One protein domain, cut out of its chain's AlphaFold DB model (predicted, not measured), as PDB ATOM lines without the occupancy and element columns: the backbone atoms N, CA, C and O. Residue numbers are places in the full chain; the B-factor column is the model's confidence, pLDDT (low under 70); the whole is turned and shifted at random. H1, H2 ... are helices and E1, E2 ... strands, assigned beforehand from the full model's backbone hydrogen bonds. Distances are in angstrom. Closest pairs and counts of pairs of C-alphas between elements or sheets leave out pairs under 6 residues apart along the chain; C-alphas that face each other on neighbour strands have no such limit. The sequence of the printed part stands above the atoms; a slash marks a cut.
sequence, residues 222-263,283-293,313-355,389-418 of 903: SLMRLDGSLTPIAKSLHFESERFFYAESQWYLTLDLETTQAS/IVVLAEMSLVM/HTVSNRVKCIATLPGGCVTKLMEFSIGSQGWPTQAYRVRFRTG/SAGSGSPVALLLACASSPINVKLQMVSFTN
ATOM      1  N   SER A 222     193.470 125.166 165.673       79.69
ATOM      2  CA  SER A 222     194.265 126.392 165.754       79.69
ATOM      3  C   SER A 222     193.680 127.437 164.807       79.69
ATOM      4  O   SER A 222     193.776 127.275 163.592       79.69
ATOM      5  N   LEU A 223     193.085 128.504 165.344       79.69
ATOM      6  CA  LEU A 223     192.606 129.637 164.544       79.69
ATOM      7  C   LEU A 223     193.643 130.762 164.540       79.69
ATOM      8  O   LEU A 223     194.158 131.133 165.595       79.69
ATOM      9  N   MET A 224     193.939 131.319 163.367       75.06
ATOM     10  CA  MET A 224     194.844 132.462 163.243       75.06
ATOM     11  C   MET A 224     194.117 133.761 163.609       75.06
ATOM     12  O   MET A 224     193.012 134.022 163.128       75.06
ATOM     13  N   ARG A 225     194.733 134.578 164.464       73.19
ATOM     14  CA  ARG A 225     194.281 135.939 164.787       73.19
ATOM     15  C   ARG A 225     194.773 136.932 163.730       73.19
ATOM     16  O   ARG A 225     195.693 136.640 162.970       73.19
ATOM     17  N   LEU A 226     194.230 138.151 163.745       72.19
ATOM     18  CA  LEU A 226     194.704 139.263 162.902       72.19
ATOM     19  C   LEU A 226     196.162 139.675 163.199       72.19
ATOM     20  O   LEU A 226     196.827 140.233 162.335       72.19
ATOM     21  N   ASP A 227     196.662 139.371 164.399       76.19
ATOM     22  CA  ASP A 227     198.067 139.536 164.803       76.19
ATOM     23  C   ASP A 227     199.000 138.406 164.298       76.19
ATOM     24  O   ASP A 227     200.195 138.409 164.586       76.19
ATOM     25  N   GLY A 228     198.469 137.436 163.542       74.06
ATOM     26  CA  GLY A 228     199.207 136.297 162.991       74.06
ATOM     27  C   GLY A 228     199.444 135.142 163.973       74.06
ATOM     28  O   GLY A 228     199.887 134.075 163.548       74.06
ATOM     29  N   SER A 229     199.133 135.295 165.265       81.00
ATOM     30  CA  SER A 229     199.298 134.206 166.232       81.00
ATOM     31  C   SER A 229     198.169 133.169 166.151       81.00
ATOM     32  O   SER A 229     197.018 133.471 165.821       81.00
ATOM     33  N   LEU A 230     198.504 131.914 166.458       79.94
ATOM     34  CA  LEU A 230     197.562 130.795 166.469       79.94
ATOM     35  C   LEU A 230     196.942 130.637 167.862       79.94
ATOM     36  O   LEU A 230     197.637 130.337 168.830       79.94
ATOM     37  N   THR A 231     195.621 130.792 167.955       81.00
ATOM     38  CA  THR A 231     194.844 130.534 169.173       81.00
ATOM     39  C   THR A 231     194.362 129.077 169.185       81.00
ATOM     40  O   THR A 231     193.570 128.706 168.314       81.00
ATOM     41  N   PRO A 232     194.805 128.241 170.143       81.50
ATOM     42  CA  PRO A 232     194.348 126.861 170.269       81.50
ATOM     43  C   PRO A 232     192.949 126.795 170.899       81.50
ATOM     44  O   PRO A 232     192.758 127.195 172.046       81.50
ATOM     45  N   ILE A 233     191.971 126.254 170.171       82.00
ATOM     46  CA  ILE A 233     190.583 126.085 170.622       82.00
ATOM     47  C   ILE A 233     190.229 124.593 170.696       82.00
ATOM     48  O   ILE A 233     190.534 123.812 169.793       82.00
ATOM     49  N   ALA A 234     189.601 124.172 171.797       81.69
ATOM     50  CA  ALA A 234     189.206 122.780 172.005       81.69
ATOM     51  C   ALA A 234     188.026 122.372 171.101       81.69
ATOM     52  O   ALA A 234     187.180 123.192 170.746       81.69
ATOM     53  N   LYS A 235     187.939 121.078 170.758       82.81
ATOM     54  CA  LYS A 235     186.850 120.549 169.915       82.81
ATOM     55  C   LYS A 235     185.474 120.488 170.572       82.81
ATOM     56  O   LYS A 235     184.485 120.351 169.861       82.81
ATOM     57  N   SER A 236     185.422 120.562 171.897       86.56
ATOM     58  CA  SER A 236     184.190 120.704 172.663       86.56
ATOM     59  C   SER A 236     184.404 121.766 173.737       86.56
ATOM     60  O   SER A 236     185.450 121.770 174.391       86.56
ATOM     61  N   LEU A 237     183.441 122.674 173.884       89.19
ATOM     62  CA  LEU A 237     183.428 123.742 174.882       89.19
ATOM     63  C   LEU A 237     182.060 123.763 175.566       89.19
ATOM     64  O   LEU A 237     181.039 123.812 174.881       89.19
ATOM     65  N   HIS A 238     182.040 123.771 176.898       91.62
ATOM     66  CA  HIS A 238     180.821 123.902 177.695       91.62
ATOM     67  C   HIS A 238     180.781 125.273 178.377       91.62
ATOM     68  O   HIS A 238     181.766 125.693 178.988       91.62
ATOM     69  N   PHE A 239     179.640 125.955 178.292       92.94
ATOM     70  CA  PHE A 239     179.386 127.248 178.922       92.94
ATOM     71  C   PHE A 239     178.077 127.228 179.729       92.94
ATOM     72  O   PHE A 239     177.056 126.735 179.240       92.94
ATOM     73  N   GLU A 240     178.081 127.835 180.919       92.69
ATOM     74  CA  GLU A 240     176.885 128.113 181.739       92.69
ATOM     75  C   GLU A 240     176.738 129.636 181.936       92.69
ATOM     76  O   GLU A 240     177.731 130.351 182.104       92.69
ATOM     77  N   SER A 241     175.505 130.151 181.889       92.62
ATOM     78  CA  SER A 241     175.202 131.544 182.238       92.62
ATOM     79  C   SER A 241     175.042 131.735 183.745       92.62
ATOM     80  O   SER A 241     174.645 130.818 184.463       92.62
ATOM     81  N   GLU A 242     175.194 132.970 184.228       88.81
ATOM     82  CA  GLU A 242     174.599 133.317 185.523       88.81
ATOM     83  C   GLU A 242     173.083 133.029 185.552       88.81
ATOM     84  O   GLU A 242     172.403 132.996 184.518       88.81
ATOM     85  N   ARG A 243     172.546 132.844 186.764       88.25
ATOM     86  CA  ARG A 243     171.117 132.606 186.995       88.25
ATOM     87  C   ARG A 243     170.322 133.907 186.918       88.25
ATOM     88  O   ARG A 243     170.601 134.816 187.697       88.25
ATOM     89  N   PHE A 244     169.301 133.961 186.067       88.12
ATOM     90  CA  PHE A 244     168.430 135.124 185.868       88.12
ATOM     91  C   PHE A 244     166.969 134.851 186.252       88.12
ATOM     92  O   PHE A 244     166.535 133.702 186.331       88.12
ATOM     93  N   PHE A 245     166.194 135.911 186.502       86.31
ATOM     94  CA  PHE A 245     164.767 135.822 186.839       86.31
ATOM     95  C   PHE A 245     163.870 136.154 185.648       86.31
ATOM     96  O   PHE A 245     164.052 137.192 185.015       86.31
ATOM     97  N   TYR A 246     162.875 135.302 185.388       87.62
ATOM     98  CA  TYR A 246     161.849 135.464 184.350       87.62
ATOM     99  C   TYR A 246     160.599 134.643 184.718       87.62
ATOM    100  O   TYR A 246     160.740 133.539 185.247       87.62
ATOM    101  N   ALA A 247     159.383 135.148 184.471       85.12
ATOM    102  CA  ALA A 247     158.123 134.455 184.805       85.12
ATOM    103  C   ALA A 247     158.093 133.892 186.253       85.12
ATOM    104  O   ALA A 247     157.886 132.696 186.476       85.12
ATOM    105  N   GLU A 248     158.428 134.749 187.230       81.62
ATOM    106  CA  GLU A 248     158.596 134.460 188.678       81.62
ATOM    107  C   GLU A 248     159.607 133.351 189.058       81.62
ATOM    108  O   GLU A 248     159.887 133.112 190.239       81.62
ATOM    109  N   SER A 249     160.212 132.713 188.061       85.06
ATOM    110  CA  SER A 249     161.112 131.572 188.180       85.06
ATOM    111  C   SER A 249     162.564 131.991 187.954       85.06
ATOM    112  O   SER A 249     162.850 133.056 187.403       85.06
ATOM    113  N   GLN A 250     163.487 131.147 188.406       89.00
ATOM    114  CA  GLN A 250     164.927 131.338 188.257       89.00
ATOM    115  C   GLN A 250     165.440 130.404 187.154       89.00
ATOM    116  O   GLN A 250     164.988 129.263 187.059       89.00
ATOM    117  N   TRP A 251     166.332 130.896 186.300       91.69
ATOM    118  CA  TRP A 251     166.701 130.278 185.025       91.69
ATOM    119  C   TRP A 251     168.194 130.364 184.771       91.69
ATOM    120  O   TRP A 251     168.833 131.303 185.231       91.69
ATOM    121  N   TYR A 252     168.733 129.449 183.973       92.25
ATOM    122  CA  TYR A 252     170.065 129.581 183.388       92.25
ATOM    123  C   TYR A 252     170.105 128.965 181.985       92.25
ATOM    124  O   TYR A 252     169.286 128.111 181.632       92.25
ATOM    125  N   LEU A 253     171.043 129.436 181.168       94.19
ATOM    126  CA  LEU A 253     171.286 128.966 179.809       94.19
ATOM    127  C   LEU A 253     172.603 128.186 179.781       94.19
ATOM    128  O   LEU A 253     173.638 128.719 180.175       94.19
ATOM    129  N   THR A 254     172.578 126.955 179.272       94.12
ATOM    130  CA  THR A 254     173.799 126.221 178.912       94.12
ATOM    131  C   THR A 254     173.995 126.219 177.401       94.12
ATOM    132  O   THR A 254     173.032 126.033 176.651       94.12
ATOM    133  N   LEU A 255     175.243 126.377 176.969       94.75
ATOM    134  CA  LEU A 255     175.679 126.307 175.576       94.75
ATOM    135  C   LEU A 255     176.841 125.314 175.474       94.75
ATOM    136  O   LEU A 255     177.883 125.513 176.096       94.75
ATOM    137  N   ASP A 256     176.671 124.273 174.671       92.50
ATOM    138  CA  ASP A 256     177.719 123.318 174.323       92.50
ATOM    139  C   ASP A 256     178.087 123.515 172.844       92.50
ATOM    140  O   ASP A 256     177.214 123.483 171.975       92.50
ATOM    141  N   LEU A 257     179.368 123.742 172.547       91.62
ATOM    142  CA  LEU A 257     179.877 123.924 171.184       91.62
ATOM    143  C   LEU A 257     180.774 122.745 170.797       91.62
ATOM    144  O   LEU A 257     181.862 122.610 171.353       91.62
ATOM    145  N   GLU A 258     180.366 121.942 169.812       90.25
ATOM    146  CA  GLU A 258     181.263 121.013 169.109       90.25
ATOM    147  C   GLU A 258     181.802 121.660 167.829       90.25
ATOM    148  O   GLU A 258     181.060 122.297 167.075       90.25
ATOM    149  N   THR A 259     183.094 121.475 167.550       86.81
ATOM    150  CA  THR A 259     183.745 122.028 166.355       86.81
ATOM    151  C   THR A 259     184.290 120.926 165.450       86.81
ATOM    152  O   THR A 259     184.991 120.003 165.874       86.81
ATOM    153  N   THR A 260     183.966 121.018 164.162       81.81
ATOM    154  CA  THR A 260     184.441 120.089 163.134       81.81
ATOM    155  C   THR A 260     185.038 120.880 161.982       81.81
ATOM    156  O   THR A 260     184.325 121.562 161.249       81.81
ATOM    157  N   GLN A 261     186.354 120.769 161.824       73.12
ATOM    158  CA  GLN A 261     187.066 121.218 160.634       73.12
ATOM    159  C   GLN A 261     187.014 120.101 159.591       73.12
ATOM    160  O   GLN A 261     187.470 118.986 159.863       73.12
ATOM    161  N   ALA A 262     186.471 120.387 158.410       59.16
ATOM    162  CA  ALA A 262     186.511 119.456 157.288       59.16
ATOM    163  C   ALA A 262     187.930 119.417 156.692       59.16
ATOM    164  O   ALA A 262     188.278 120.213 155.823       59.16
ATOM    165  N   SER A 263     188.775 118.502 157.176       51.94
ATOM    166  CA  SER A 263     190.057 118.208 156.529       51.94
ATOM    167  C   SER A 263     189.801 117.564 155.165       51.94
ATOM    168  O   SER A 263     189.217 116.481 155.109       51.94
ATOM    169  N   ILE A 283     185.054 125.399 158.390       85.50
ATOM    170  CA  ILE A 283     184.861 125.375 159.836       85.50
ATOM    171  C   ILE A 283     183.359 125.336 160.081       85.50
ATOM    172  O   ILE A 283     182.630 126.285 159.764       85.50
ATOM    173  N   VAL A 284     182.922 124.219 160.659       87.88
ATOM    174  CA  VAL A 284     181.542 123.964 161.053       87.88
ATOM    175  C   VAL A 284     181.473 123.910 162.575       87.88
ATOM    176  O   VAL A 284     182.225 123.175 163.218       87.88
ATOM    177  N   VAL A 285     180.555 124.687 163.149       90.69
ATOM    178  CA  VAL A 285     180.296 124.722 164.593       90.69
ATOM    179  C   VAL A 285     178.880 124.229 164.841       90.69
ATOM    180  O   VAL A 285     177.922 124.768 164.287       90.69
ATOM    181  N   LEU A 286     178.748 123.198 165.666       92.12
ATOM    182  CA  LEU A 286     177.476 122.679 166.146       92.12
ATOM    183  C   LEU A 286     177.243 123.220 167.555       92.12
ATOM    184  O   LEU A 286     177.979 122.876 168.475       92.12
ATOM    185  N   ALA A 287     176.220 124.056 167.717       93.38
ATOM    186  CA  ALA A 287     175.799 124.571 169.011       93.38
ATOM    187  C   ALA A 287     174.579 123.791 169.517       93.38
ATOM    188  O   ALA A 287     173.550 123.737 168.837       93.38
ATOM    189  N   GLU A 288     174.684 123.218 170.714       94.75
ATOM    190  CA  GLU A 288     173.556 122.722 171.501       94.75
ATOM    191  C   GLU A 288     173.248 123.714 172.631       94.75
ATOM    192  O   GLU A 288     174.140 124.152 173.352       94.75
ATOM    193  N   MET A 289     171.980 124.095 172.776       94.94
ATOM    194  CA  MET A 289     171.521 125.086 173.749       94.94
ATOM    195  C   MET A 289     170.375 124.517 174.581       94.94
ATOM    196  O   MET A 289     169.404 123.992 174.034       94.94
ATOM    197  N   SER A 290     170.467 124.644 175.905       94.06
ATOM    198  CA  SER A 290     169.391 124.273 176.832       94.06
ATOM    199  C   SER A 290     169.091 125.420 177.786       94.06
ATOM    200  O   SER A 290     169.948 125.836 178.562       94.06
ATOM    201  N   LEU A 291     167.853 125.908 177.746       94.56
ATOM    202  CA  LEU A 291     167.308 126.802 178.760       94.56
ATOM    203  C   LEU A 291     166.717 125.955 179.897       94.56
ATOM    204  O   LEU A 291     165.818 125.148 179.658       94.56
ATOM    205  N   VAL A 292     167.222 126.131 181.117       92.06
ATOM    206  CA  VAL A 292     166.858 125.323 182.291       92.06
ATOM    207  C   VAL A 292     166.213 126.206 183.359       92.06
ATOM    208  O   VAL A 292     166.716 127.285 183.671       92.06
ATOM    209  N   MET A 293     165.104 125.739 183.931       90.94
ATOM    210  CA  MET A 293     164.438 126.346 185.084       90.94
ATOM    211  C   MET A 293     164.939 125.699 186.383       90.94
ATOM    212  O   MET A 293     164.933 124.479 186.534       90.94
ATOM    213  N   HIS A 313     147.450 115.865 187.520       60.69
ATOM    214  CA  HIS A 313     147.786 116.826 186.476       60.69
ATOM    215  C   HIS A 313     149.297 117.063 186.432       60.69
ATOM    216  O   HIS A 313     149.942 117.223 187.472       60.69
ATOM    217  N   THR A 314     149.870 117.083 185.231       67.81
ATOM    218  CA  THR A 314     151.262 117.495 185.017       67.81
ATOM    219  C   THR A 314     151.297 118.972 184.650       67.81
ATOM    220  O   THR A 314     150.620 119.414 183.724       67.81
ATOM    221  N   VAL A 315     152.108 119.735 185.386       74.00
ATOM    222  CA  VAL A 315     152.461 121.113 185.030       74.00
ATOM    223  C   VAL A 315     153.752 121.078 184.219       74.00
ATOM    224  O   VAL A 315     154.726 120.427 184.616       74.00
ATOM    225  N   SER A 316     153.752 121.769 183.086       85.75
ATOM    226  CA  SER A 316     154.926 122.000 182.247       85.75
ATOM    227  C   SER A 316     154.893 123.424 181.701       85.75
ATOM    228  O   SER A 316     153.852 124.072 181.701       85.75
ATOM    229  N   ASN A 317     156.035 123.925 181.248       90.12
ATOM    230  CA  ASN A 317     156.167 125.282 180.733       90.12
ATOM    231  C   ASN A 317     156.643 125.222 179.284       90.12
ATOM    232  O   ASN A 317     157.568 124.470 178.976       90.12
ATOM    233  N   ARG A 318     156.038 126.012 178.394       92.06
ATOM    234  CA  ARG A 318     156.466 126.138 176.994       92.06
ATOM    235  C   ARG A 318     157.014 127.545 176.784       92.06
ATOM    236  O   ARG A 318     156.298 128.533 176.961       92.06
ATOM    237  N   VAL A 319     158.301 127.616 176.455       94.06
ATOM    238  CA  VAL A 319     159.084 128.852 176.324       94.06
ATOM    239  C   VAL A 319     159.572 128.984 174.892       94.06
ATOM    240  O   VAL A 319     160.063 128.006 174.329       94.06
ATOM    241  N   LYS A 320     159.488 130.186 174.321       95.00
ATOM    242  CA  LYS A 320     160.090 130.505 173.025       95.00
ATOM    243  C   LYS A 320     161.040 131.685 173.158       95.00
ATOM    244  O   LYS A 320     160.698 132.680 173.800       95.00
ATOM    245  N   CYS A 321     162.222 131.576 172.565       96.06
ATOM    246  CA  CYS A 321     163.265 132.595 172.640       96.06
ATOM    247  C   CYS A 321     164.220 132.542 171.439       96.06
ATOM    248  O   CYS A 321     164.273 131.556 170.707       96.06
ATOM    249  N   ILE A 322     164.966 133.623 171.223       96.50
ATOM    250  CA  ILE A 322     165.992 133.756 170.179       96.50
ATOM    251  C   ILE A 322     167.297 134.162 170.864       96.50
ATOM    252  O   ILE A 322     167.275 134.994 171.772       96.50
ATOM    253  N   ALA A 323     168.425 133.583 170.454       96.06
ATOM    254  CA  ALA A 323     169.739 133.944 170.972       96.06
ATOM    255  C   ALA A 323     170.634 134.540 169.879       96.06
ATOM    256  O   ALA A 323     170.726 134.017 168.769       96.06
ATOM    257  N   THR A 324     171.337 135.616 170.225       95.69
ATOM    258  CA  THR A 324     172.464 136.163 169.463       95.69
ATOM    259  C   THR A 324     173.748 135.877 170.229       95.69
ATOM    260  O   THR A 324     173.973 136.421 171.311       95.69
ATOM    261  N   LEU A 325     174.576 135.007 169.658       94.62
ATOM    262  CA  LEU A 325     175.927 134.681 170.103       94.62
ATOM    263  C   LEU A 325     176.948 135.665 169.474       94.62
ATOM    264  O   LEU A 325     176.605 136.399 168.537       94.62
ATOM    265  N   PRO A 326     178.215 135.687 169.934       92.88
ATOM    266  CA  PRO A 326     179.287 136.442 169.282       92.88
ATOM    267  C   PRO A 326     179.470 136.087 167.796       92.88
ATOM    268  O   PRO A 326     179.035 135.038 167.332       92.88
ATOM    269  N   GLY A 327     180.116 136.973 167.032       87.81
ATOM    270  CA  GLY A 327     180.321 136.776 165.587       87.81
ATOM    271  C   GLY A 327     179.067 136.971 164.723       87.81
ATOM    272  O   GLY A 327     179.065 136.582 163.557       87.81
ATOM    273  N   GLY A 328     178.000 137.549 165.289       89.06
ATOM    274  CA  GLY A 328     176.702 137.686 164.620       89.06
ATOM    275  C   GLY A 328     175.930 136.368 164.519       89.06
ATOM    276  O   GLY A 328     175.024 136.264 163.698       89.06
ATOM    277  N   CYS A 329     176.296 135.355 165.312       92.56
ATOM    278  CA  CYS A 329     175.702 134.025 165.244       92.56
ATOM    279  C   CYS A 329     174.298 133.992 165.872       92.56
ATOM    280  O   CYS A 329     174.158 133.934 167.094       92.56
ATOM    281  N   VAL A 330     173.253 134.041 165.041       93.44
ATOM    282  CA  VAL A 330     171.848 134.130 165.482       93.44
ATOM    283  C   VAL A 330     171.136 132.782 165.336       93.44
ATOM    284  O   VAL A 330     171.213 132.126 164.295       93.44
ATOM    285  N   THR A 331     170.423 132.356 166.382       94.06
ATOM    286  CA  THR A 331     169.547 131.175 166.326       94.06
ATOM    287  C   THR A 331     168.240 131.496 165.606       94.06
ATOM    288  O   THR A 331     167.768 132.630 165.614       94.06
ATOM    289  N   LYS A 332     167.564 130.473 165.072       92.19
ATOM    290  CA  LYS A 332     166.123 130.605 164.800       92.19
ATOM    291  C   LYS A 332     165.340 130.606 166.122       92.19
ATOM    292  O   LYS A 332     165.930 130.487 167.199       92.19
ATOM    293  N   LEU A 333     164.018 130.756 166.039       94.12
ATOM    294  CA  LEU A 333     163.127 130.667 167.196       94.12
ATOM    295  C   LEU A 333     163.294 129.301 167.880       94.12
ATOM    296  O   LEU A 333     162.900 128.270 167.336       94.12
ATOM    297  N   MET A 334     163.905 129.303 169.059       94.06
ATOM    298  CA  MET A 334     164.062 128.129 169.906       94.06
ATOM    299  C   MET A 334     162.763 127.914 170.678       94.06
ATOM    300  O   MET A 334     162.210 128.872 171.218       94.06
ATOM    301  N   GLU A 335     162.289 126.673 170.767       94.50
ATOM    302  CA  GLU A 335     161.103 126.314 171.546       94.50
ATOM    303  C   GLU A 335     161.431 125.189 172.529       94.50
ATOM    304  O   GLU A 335     161.787 124.077 172.138       94.50
ATOM    305  N   PHE A 336     161.309 125.492 173.819       93.31
ATOM    306  CA  PHE A 336     161.615 124.588 174.922       93.31
ATOM    307  C   PHE A 336     160.324 124.197 175.642       93.31
ATOM    308  O   PHE A 336     159.647 125.044 176.226       93.31
ATOM    309  N   SER A 337     160.002 122.902 175.642       91.25
ATOM    310  CA  SER A 337     159.008 122.324 176.553       91.25
ATOM    311  C   SER A 337     159.722 121.807 177.798       91.25
ATOM    312  O   SER A 337     160.637 120.993 177.694       91.25
ATOM    313  N   ILE A 338     159.341 122.301 178.972       89.69
ATOM    314  CA  ILE A 338     160.058 122.112 180.237       89.69
ATOM    315  C   ILE A 338     159.138 121.429 181.243       89.69
ATOM    316  O   ILE A 338     158.052 121.922 181.539       89.69
ATOM    317  N   GLY A 339     159.561 120.276 181.760       85.06
ATOM    318  CA  GLY A 339     158.777 119.512 182.732       85.06
ATOM    319  C   GLY A 339     158.875 120.066 184.157       85.06
ATOM    320  O   GLY A 339     159.701 120.925 184.455       85.06
ATOM    321  N   SER A 340     158.112 119.483 185.084       79.12
ATOM    322  CA  SER A 340     158.131 119.822 186.521       79.12
ATOM    323  C   SER A 340     159.475 119.596 187.241       79.12
ATOM    324  O   SER A 340     159.607 119.944 188.411       79.12
ATOM    325  N   GLN A 341     160.473 119.028 186.554       82.69
ATOM    326  CA  GLN A 341     161.865 118.899 187.011       82.69
ATOM    327  C   GLN A 341     162.764 120.063 186.541       82.69
ATOM    328  O   GLN A 341     163.959 120.048 186.817       82.69
ATOM    329  N   GLY A 342     162.225 121.044 185.808       84.44
ATOM    330  CA  GLY A 342     162.932 122.251 185.356       84.44
ATOM    331  C   GLY A 342     163.805 122.090 184.110       84.44
ATOM    332  O   GLY A 342     164.132 123.074 183.450       84.44
ATOM    333  N   TRP A 343     164.128 120.853 183.737       85.56
ATOM    334  CA  TRP A 343     164.868 120.543 182.516       85.56
ATOM    335  C   TRP A 343     163.968 120.553 181.267       85.56
ATOM    336  O   TRP A 343     162.821 120.085 181.336       85.56
ATOM    337  N   PRO A 344     164.477 121.033 180.116       88.69
ATOM    338  CA  PRO A 344     163.792 120.906 178.837       88.69
ATOM    339  C   PRO A 344     163.772 119.448 178.362       88.69
ATOM    340  O   PRO A 344     164.716 118.689 178.580       88.69
ATOM    341  N   THR A 345     162.703 119.051 177.671       85.31
ATOM    342  CA  THR A 345     162.555 117.705 177.088       85.31
ATOM    343  C   THR A 345     163.549 117.435 175.958       85.31
ATOM    344  O   THR A 345     163.869 116.281 175.676       85.31
ATOM    345  N   GLN A 346     164.027 118.494 175.302       87.06
ATOM    346  CA  GLN A 346     165.009 118.455 174.228       87.06
ATOM    347  C   GLN A 346     165.813 119.764 174.212       87.06
ATOM    348  O   GLN A 346     165.252 120.842 174.403       87.06
ATOM    349  N   ALA A 347     167.116 119.657 173.955       88.50
ATOM    350  CA  ALA A 347     167.986 120.795 173.687       88.50
ATOM    351  C   ALA A 347     167.829 121.281 172.234       88.50
ATOM    352  O   ALA A 347     167.662 120.476 171.310       88.50
ATOM    353  N   TYR A 348     167.917 122.591 172.026       93.75
ATOM    354  CA  TYR A 348     167.950 123.190 170.695       93.75
ATOM    355  C   TYR A 348     169.322 122.938 170.052       93.75
ATOM    356  O   TYR A 348     170.341 123.058 170.727       93.75
ATOM    357  N   ARG A 349     169.368 122.584 168.762       93.19
ATOM    358  CA  ARG A 349     170.616 122.309 168.027       93.19
ATOM    359  C   ARG A 349     170.650 123.090 166.719       93.19
ATOM    360  O   ARG A 349     169.750 122.928 165.898       93.19
ATOM    361  N   VAL A 350     171.711 123.868 166.504       92.75
ATOM    362  CA  VAL A 350     171.943 124.654 165.280       92.75
ATOM    363  C   VAL A 350     173.379 124.485 164.786       92.75
ATOM    364  O   VAL A 350     174.307 124.302 165.572       92.75
ATOM    365  N   ARG A 351     173.561 124.532 163.465       91.38
ATOM    366  CA  ARG A 351     174.867 124.457 162.801       91.38
ATOM    367  C   ARG A 351     175.215 125.813 162.187       91.38
ATOM    368  O   ARG A 351     174.432 126.336 161.402       91.38
ATOM    369  N   PHE A 352     176.393 126.341 162.489       90.62
ATOM    370  CA  PHE A 352     176.985 127.502 161.820       90.62
ATOM    371  C   PHE A 352     178.077 127.026 160.850       90.62
ATOM    372  O   PHE A 352     178.770 126.045 161.136       90.62
ATOM    373  N   ARG A 353     178.216 127.688 159.694       87.50
ATOM    374  CA  ARG A 353     179.135 127.299 158.607       87.50
ATOM    375  C   ARG A 353     179.862 128.511 158.044       87.50
ATOM    376  O   ARG A 353     179.248 129.548 157.817       87.50
ATOM    377  N   THR A 354     181.146 128.351 157.753       75.69
ATOM    378  CA  THR A 354     181.920 129.354 157.007       75.69
ATOM    379  C   THR A 354     181.607 129.192 155.518       75.69
ATOM    380  O   THR A 354     182.220 128.357 154.866       75.69
ATOM    381  N   GLY A 355     180.611 129.912 154.983       59.62
ATOM    382  CA  GLY A 355     180.319 129.828 153.541       59.62
ATOM    383  C   GLY A 355     178.950 130.282 153.034       59.62
ATOM    384  O   GLY A 355     178.769 130.326 151.819       59.62
ATOM    385  N   SER A 389     167.932 123.976 160.294       59.84
ATOM    386  CA  SER A 389     168.626 124.749 159.254       59.84
ATOM    387  C   SER A 389     169.708 125.674 159.811       59.84
ATOM    388  O   SER A 389     169.510 126.243 160.886       59.84
ATOM    389  N   ALA A 390     170.780 125.879 159.043       67.50
ATOM    390  CA  ALA A 390     171.931 126.664 159.471       67.50
ATOM    391  C   ALA A 390     171.552 128.036 160.060       67.50
ATOM    392  O   ALA A 390     170.654 128.717 159.558       67.50
ATOM    393  N   GLY A 391     172.245 128.417 161.134       73.00
ATOM    394  CA  GLY A 391     172.184 129.769 161.682       73.00
ATOM    395  C   GLY A 391     173.062 130.714 160.862       73.00
ATOM    396  O   GLY A 391     174.094 130.294 160.334       73.00
ATOM    397  N   SER A 392     172.660 131.980 160.762       83.94
ATOM    398  CA  SER A 392     173.490 133.040 160.183       83.94
ATOM    399  C   SER A 392     174.627 133.428 161.136       83.94
ATOM    400  O   SER A 392     174.562 133.123 162.326       83.94
ATOM    401  N   GLY A 393     175.659 134.103 160.618       87.44
ATOM    402  CA  GLY A 393     176.811 134.602 161.385       87.44
ATOM    403  C   GLY A 393     178.111 133.825 161.158       87.44
ATOM    404  O   GLY A 393     178.122 132.755 160.551       87.44
ATOM    405  N   SER A 394     179.229 134.376 161.639       90.50
ATOM    406  CA  SER A 394     180.569 133.814 161.423       90.50
ATOM    407  C   SER A 394     180.968 132.829 162.534       90.50
ATOM    408  O   SER A 394     181.270 133.267 163.651       90.50
ATOM    409  N   PRO A 395     181.065 131.510 162.256       89.50
ATOM    410  CA  PRO A 395     181.527 130.542 163.253       89.50
ATOM    411  C   PRO A 395     182.980 130.790 163.680       89.50
ATOM    412  O   PRO A 395     183.330 130.522 164.825       89.50
ATOM    413  N   VAL A 396     183.824 131.339 162.799       88.88
ATOM    414  CA  VAL A 396     185.216 131.686 163.128       88.88
ATOM    415  C   VAL A 396     185.253 132.791 164.189       88.88
ATOM    416  O   VAL A 396     185.966 132.667 165.184       88.88
ATOM    417  N   ALA A 397     184.432 133.834 164.033       88.69
ATOM    418  CA  ALA A 397     184.332 134.914 165.014       88.69
ATOM    419  C   ALA A 397     183.689 134.454 166.337       88.69
ATOM    420  O   ALA A 397     184.120 134.891 167.404       88.69
ATOM    421  N   LEU A 398     182.717 133.533 166.286       90.88
ATOM    422  CA  LEU A 398     182.163 132.879 167.476       90.88
ATOM    423  C   LEU A 398     183.252 132.133 168.266       90.88
ATOM    424  O   LEU A 398     183.405 132.359 169.464       90.88
ATOM    425  N   LEU A 399     184.051 131.292 167.601       89.69
ATOM    426  CA  LEU A 399     185.113 130.520 168.255       89.69
ATOM    427  C   LEU A 399     186.255 131.393 168.794       89.69
ATOM    428  O   LEU A 399     186.754 131.131 169.888       89.69
ATOM    429  N   LEU A 400     186.640 132.452 168.074       88.12
ATOM    430  CA  LEU A 400     187.632 133.416 168.559       88.12
ATOM    431  C   LEU A 400     187.143 134.178 169.803       88.12
ATOM    432  O   LEU A 400     187.942 134.422 170.703       88.12
ATOM    433  N   ALA A 401     185.846 134.493 169.902       86.94
ATOM    434  CA  ALA A 401     185.262 135.076 171.112       86.94
ATOM    435  C   ALA A 401     185.202 134.070 172.279       86.94
ATOM    436  O   ALA A 401     185.480 134.429 173.422       86.94
ATOM    437  N   CYS A 402     184.899 132.798 172.004       86.81
ATOM    438  CA  CYS A 402     184.924 131.729 173.007       86.81
ATOM    439  C   CYS A 402     186.310 131.517 173.640       86.81
ATOM    440  O   CYS A 402     186.387 131.142 174.810       86.81
ATOM    441  N   ALA A 403     187.396 131.805 172.915       80.62
ATOM    442  CA  ALA A 403     188.758 131.748 173.451       80.62
ATOM    443  C   ALA A 403     189.056 132.825 174.518       80.62
ATOM    444  O   ALA A 403     190.021 132.684 175.267       80.62
ATOM    445  N   SER A 404     188.236 133.877 174.619       78.50
ATOM    446  CA  SER A 404     188.354 134.956 175.612       78.50
ATOM    447  C   SER A 404     187.172 134.987 176.594       78.50
ATOM    448  O   SER A 404     186.661 136.060 176.906       78.50
ATOM    449  N   SER A 405     186.717 133.811 177.048       78.62
ATOM    450  CA  SER A 405     185.647 133.637 178.050       78.62
ATOM    451  C   SER A 405     185.779 134.614 179.243       78.62
ATOM    452  O   SER A 405     186.870 134.703 179.810       78.62
ATOM    453  N   PRO A 406     184.691 135.267 179.705       88.38
ATOM    454  CA  PRO A 406     183.287 135.000 179.376       88.38
ATOM    455  C   PRO A 406     182.822 135.596 178.040       88.38
ATOM    456  O   PRO A 406     183.288 136.644 177.604       88.38
ATOM    457  N   ILE A 407     181.838 134.946 177.417       91.31
ATOM    458  CA  ILE A 407     181.173 135.443 176.205       91.31
ATOM    459  C   ILE A 407     179.845 136.127 176.543       91.31
ATOM    460  O   ILE A 407     179.159 135.740 177.489       91.31
ATOM    461  N   ASN A 408     179.458 137.131 175.753       91.38
ATOM    462  CA  ASN A 408     178.141 137.758 175.855       91.38
ATOM    463  C   ASN A 408     177.146 137.069 174.910       91.38
ATOM    464  O   ASN A 408     177.439 136.897 173.726       91.38
ATOM    465  N   VAL A 409     175.968 136.714 175.421       93.50
ATOM    466  CA  VAL A 409     174.843 136.181 174.643       93.50
ATOM    467  C   VAL A 409     173.611 137.030 174.910       93.50
ATOM    468  O   VAL A 409     173.194 137.189 176.057       93.50
ATOM    469  N   LYS A 410     172.988 137.547 173.852       94.81
ATOM    470  CA  LYS A 410     171.712 138.261 173.964       94.81
ATOM    471  C   LYS A 410     170.577 137.265 173.785       94.81
ATOM    472  O   LYS A 410     170.455 136.678 172.715       94.81
ATOM    473  N   LEU A 411     169.769 137.064 174.820       96.00
ATOM    474  CA  LEU A 411     168.619 136.166 174.821       96.00
ATOM    475  C   LEU A 411     167.328 136.992 174.807       96.00
ATOM    476  O   LEU A 411     166.984 137.648 175.790       96.00
ATOM    477  N   GLN A 412     166.616 136.962 173.684       95.75
ATOM    478  CA  GLN A 412     165.302 137.574 173.522       95.75
ATOM    479  C   GLN A 412     164.223 136.563 173.919       95.75
ATOM    480  O   GLN A 412     164.115 135.498 173.308       95.75
ATOM    481  N   MET A 413     163.412 136.887 174.923       94.44
ATOM    482  CA  MET A 413     162.288 136.058 175.359       94.44
ATOM    483  C   MET A 413     161.040 136.456 174.566       94.44
ATOM    484  O   MET A 413     160.560 137.579 174.689       94.44
ATOM    485  N   VAL A 414     160.536 135.537 173.740       93.44
ATOM    486  CA  VAL A 414     159.448 135.788 172.777       93.44
ATOM    487  C   VAL A 414     158.090 135.397 173.355       93.44
ATOM    488  O   VAL A 414     157.120 136.128 173.202       93.44
ATOM    489  N   SER A 415     157.999 134.259 174.050       90.88
ATOM    490  CA  SER A 415     156.766 133.857 174.737       90.88
ATOM    491  C   SER A 415     157.035 132.872 175.868       90.88
ATOM    492  O   SER A 415     157.947 132.050 175.772       90.88
ATOM    493  N   PHE A 416     156.176 132.876 176.881       91.69
ATOM    494  CA  PHE A 416     156.146 131.876 177.943       91.69
ATOM    495  C   PHE A 416     154.697 131.559 178.287       91.69
ATOM    496  O   PHE A 416     153.884 132.469 178.441       91.69
ATOM    497  N   THR A 417     154.400 130.271 178.426       90.19
ATOM    498  CA  THR A 417     153.075 129.759 178.780       90.19
ATOM    499  C   THR A 417     153.211 128.676 179.844       90.19
ATOM    500  O   THR A 417     154.027 127.759 179.703       90.19
ATOM    501  N   ASN A 418     152.405 128.778 180.905       90.12
ATOM    502  CA  ASN A 418     152.215 127.680 181.848       90.12
ATOM    503  C   ASN A 418     151.176 126.729 181.247       90.12
ATOM    504  O   ASN A 418     150.078 127.163 180.892       90.12
TER     505      ASN A 418
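Overview. This is residues 222 to 263, 283 to 293, 313 to 355 and 389 to 418 of the 903 residues of an uncharacterized protein of Fasciola gigantica (UniProt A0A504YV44). Two twisted sheets, partly face to face, make a long rod: E7 and E10 of the smaller sheet pass over part of one face of the larger sheet, and the two come together where E8 nears E6 and E9. The short helix H1 lies over the larger sheet near the last residues of E7 and the first of E10, and the small hairpin E1 and E2 lies beyond it at one end of the rod. The printed part has 126 residues, with E1 to E9, H1 and E10 in that order along the chain; the class is mostly strand. The larger sheet is branched, with antiparallel pairs E3 and E5, E4 and E5, E5 and E6, E6 and E9; the smaller runs E8, E7, E10, antiparallel. The whole is compact, with a radius of gyration of the C-alphas of 15.8 A, and spans 58 by 27 by 21 A.

Along the chain. In the larger sheet, E5 is residues 249 to 261, 39.2 A long, and E6 is 283 to 293, 32.5 A; E3 is 236 to 241, E4 244 to 246, E9 348 to 353. E7 is residues 313 to 325, 37.1 A, from C-alpha 313 at (147.786, 116.826, 186.476); E8 is 334 to 338. E10, residues 407 to 418, 30.5 A, bends by 63 degrees at residue 414 and ends at C-alpha 418 at (152.215, 127.680, 181.848). H1 is residues 395 to 402. E1, residues 222 to 224, starts at C-alpha 222 at (194.265, 126.392, 165.754); E2 is 230 to 233.

Arrangement. E3 and E4 lie on one side of E5, E6 on the other side. N 239 and O 255 are 2.8 A apart, N 244 and O 251 2.8 A, N 256 and O 288 2.9 A. Beside E6, N 289 and O 348 of E9 are 2.8 A apart. The closest C-alphas of E6 and E8 are Leu 291 and Phe 336, 7.2 A. In the hairpin E7 and E8, N 334 and O 321 are 2.8 A apart; between the neighbours E7 and E10, N 320 and O 415 are within hydrogen-bond range at 2.8 A. H1 is on the larger sheet at a height of 8.7 A, over E6 and only just over E5, with 3 C-alphas; it runs slantwise to the strands, at 51 degrees to E6 on the local plane. It only grazes the smaller sheet. In H1 every O i to N i+4 pair is within hydrogen-bond range. The closest C-alphas of E1 and H1 are Leu 223 and Leu 400, 7.4 A; N 231 and O 223 of the hairpin E1 and E2 are 2.8 A apart.

Size, cuts and confidence. The two farthest C-alphas, of Gly 228 and His 313, are 59.8 A apart. Three cuts leave out residues 264 to 282, 294 to 312 and 356 to 388, with C-alpha gaps of 9.4, 19.2 and 14.0 A. Of the links that are printed whole, none is long. Mean pLDDT of the printed part is 86.7; residues 262 to 263, 313 to 314, 355 and 389 to 390 are under 70.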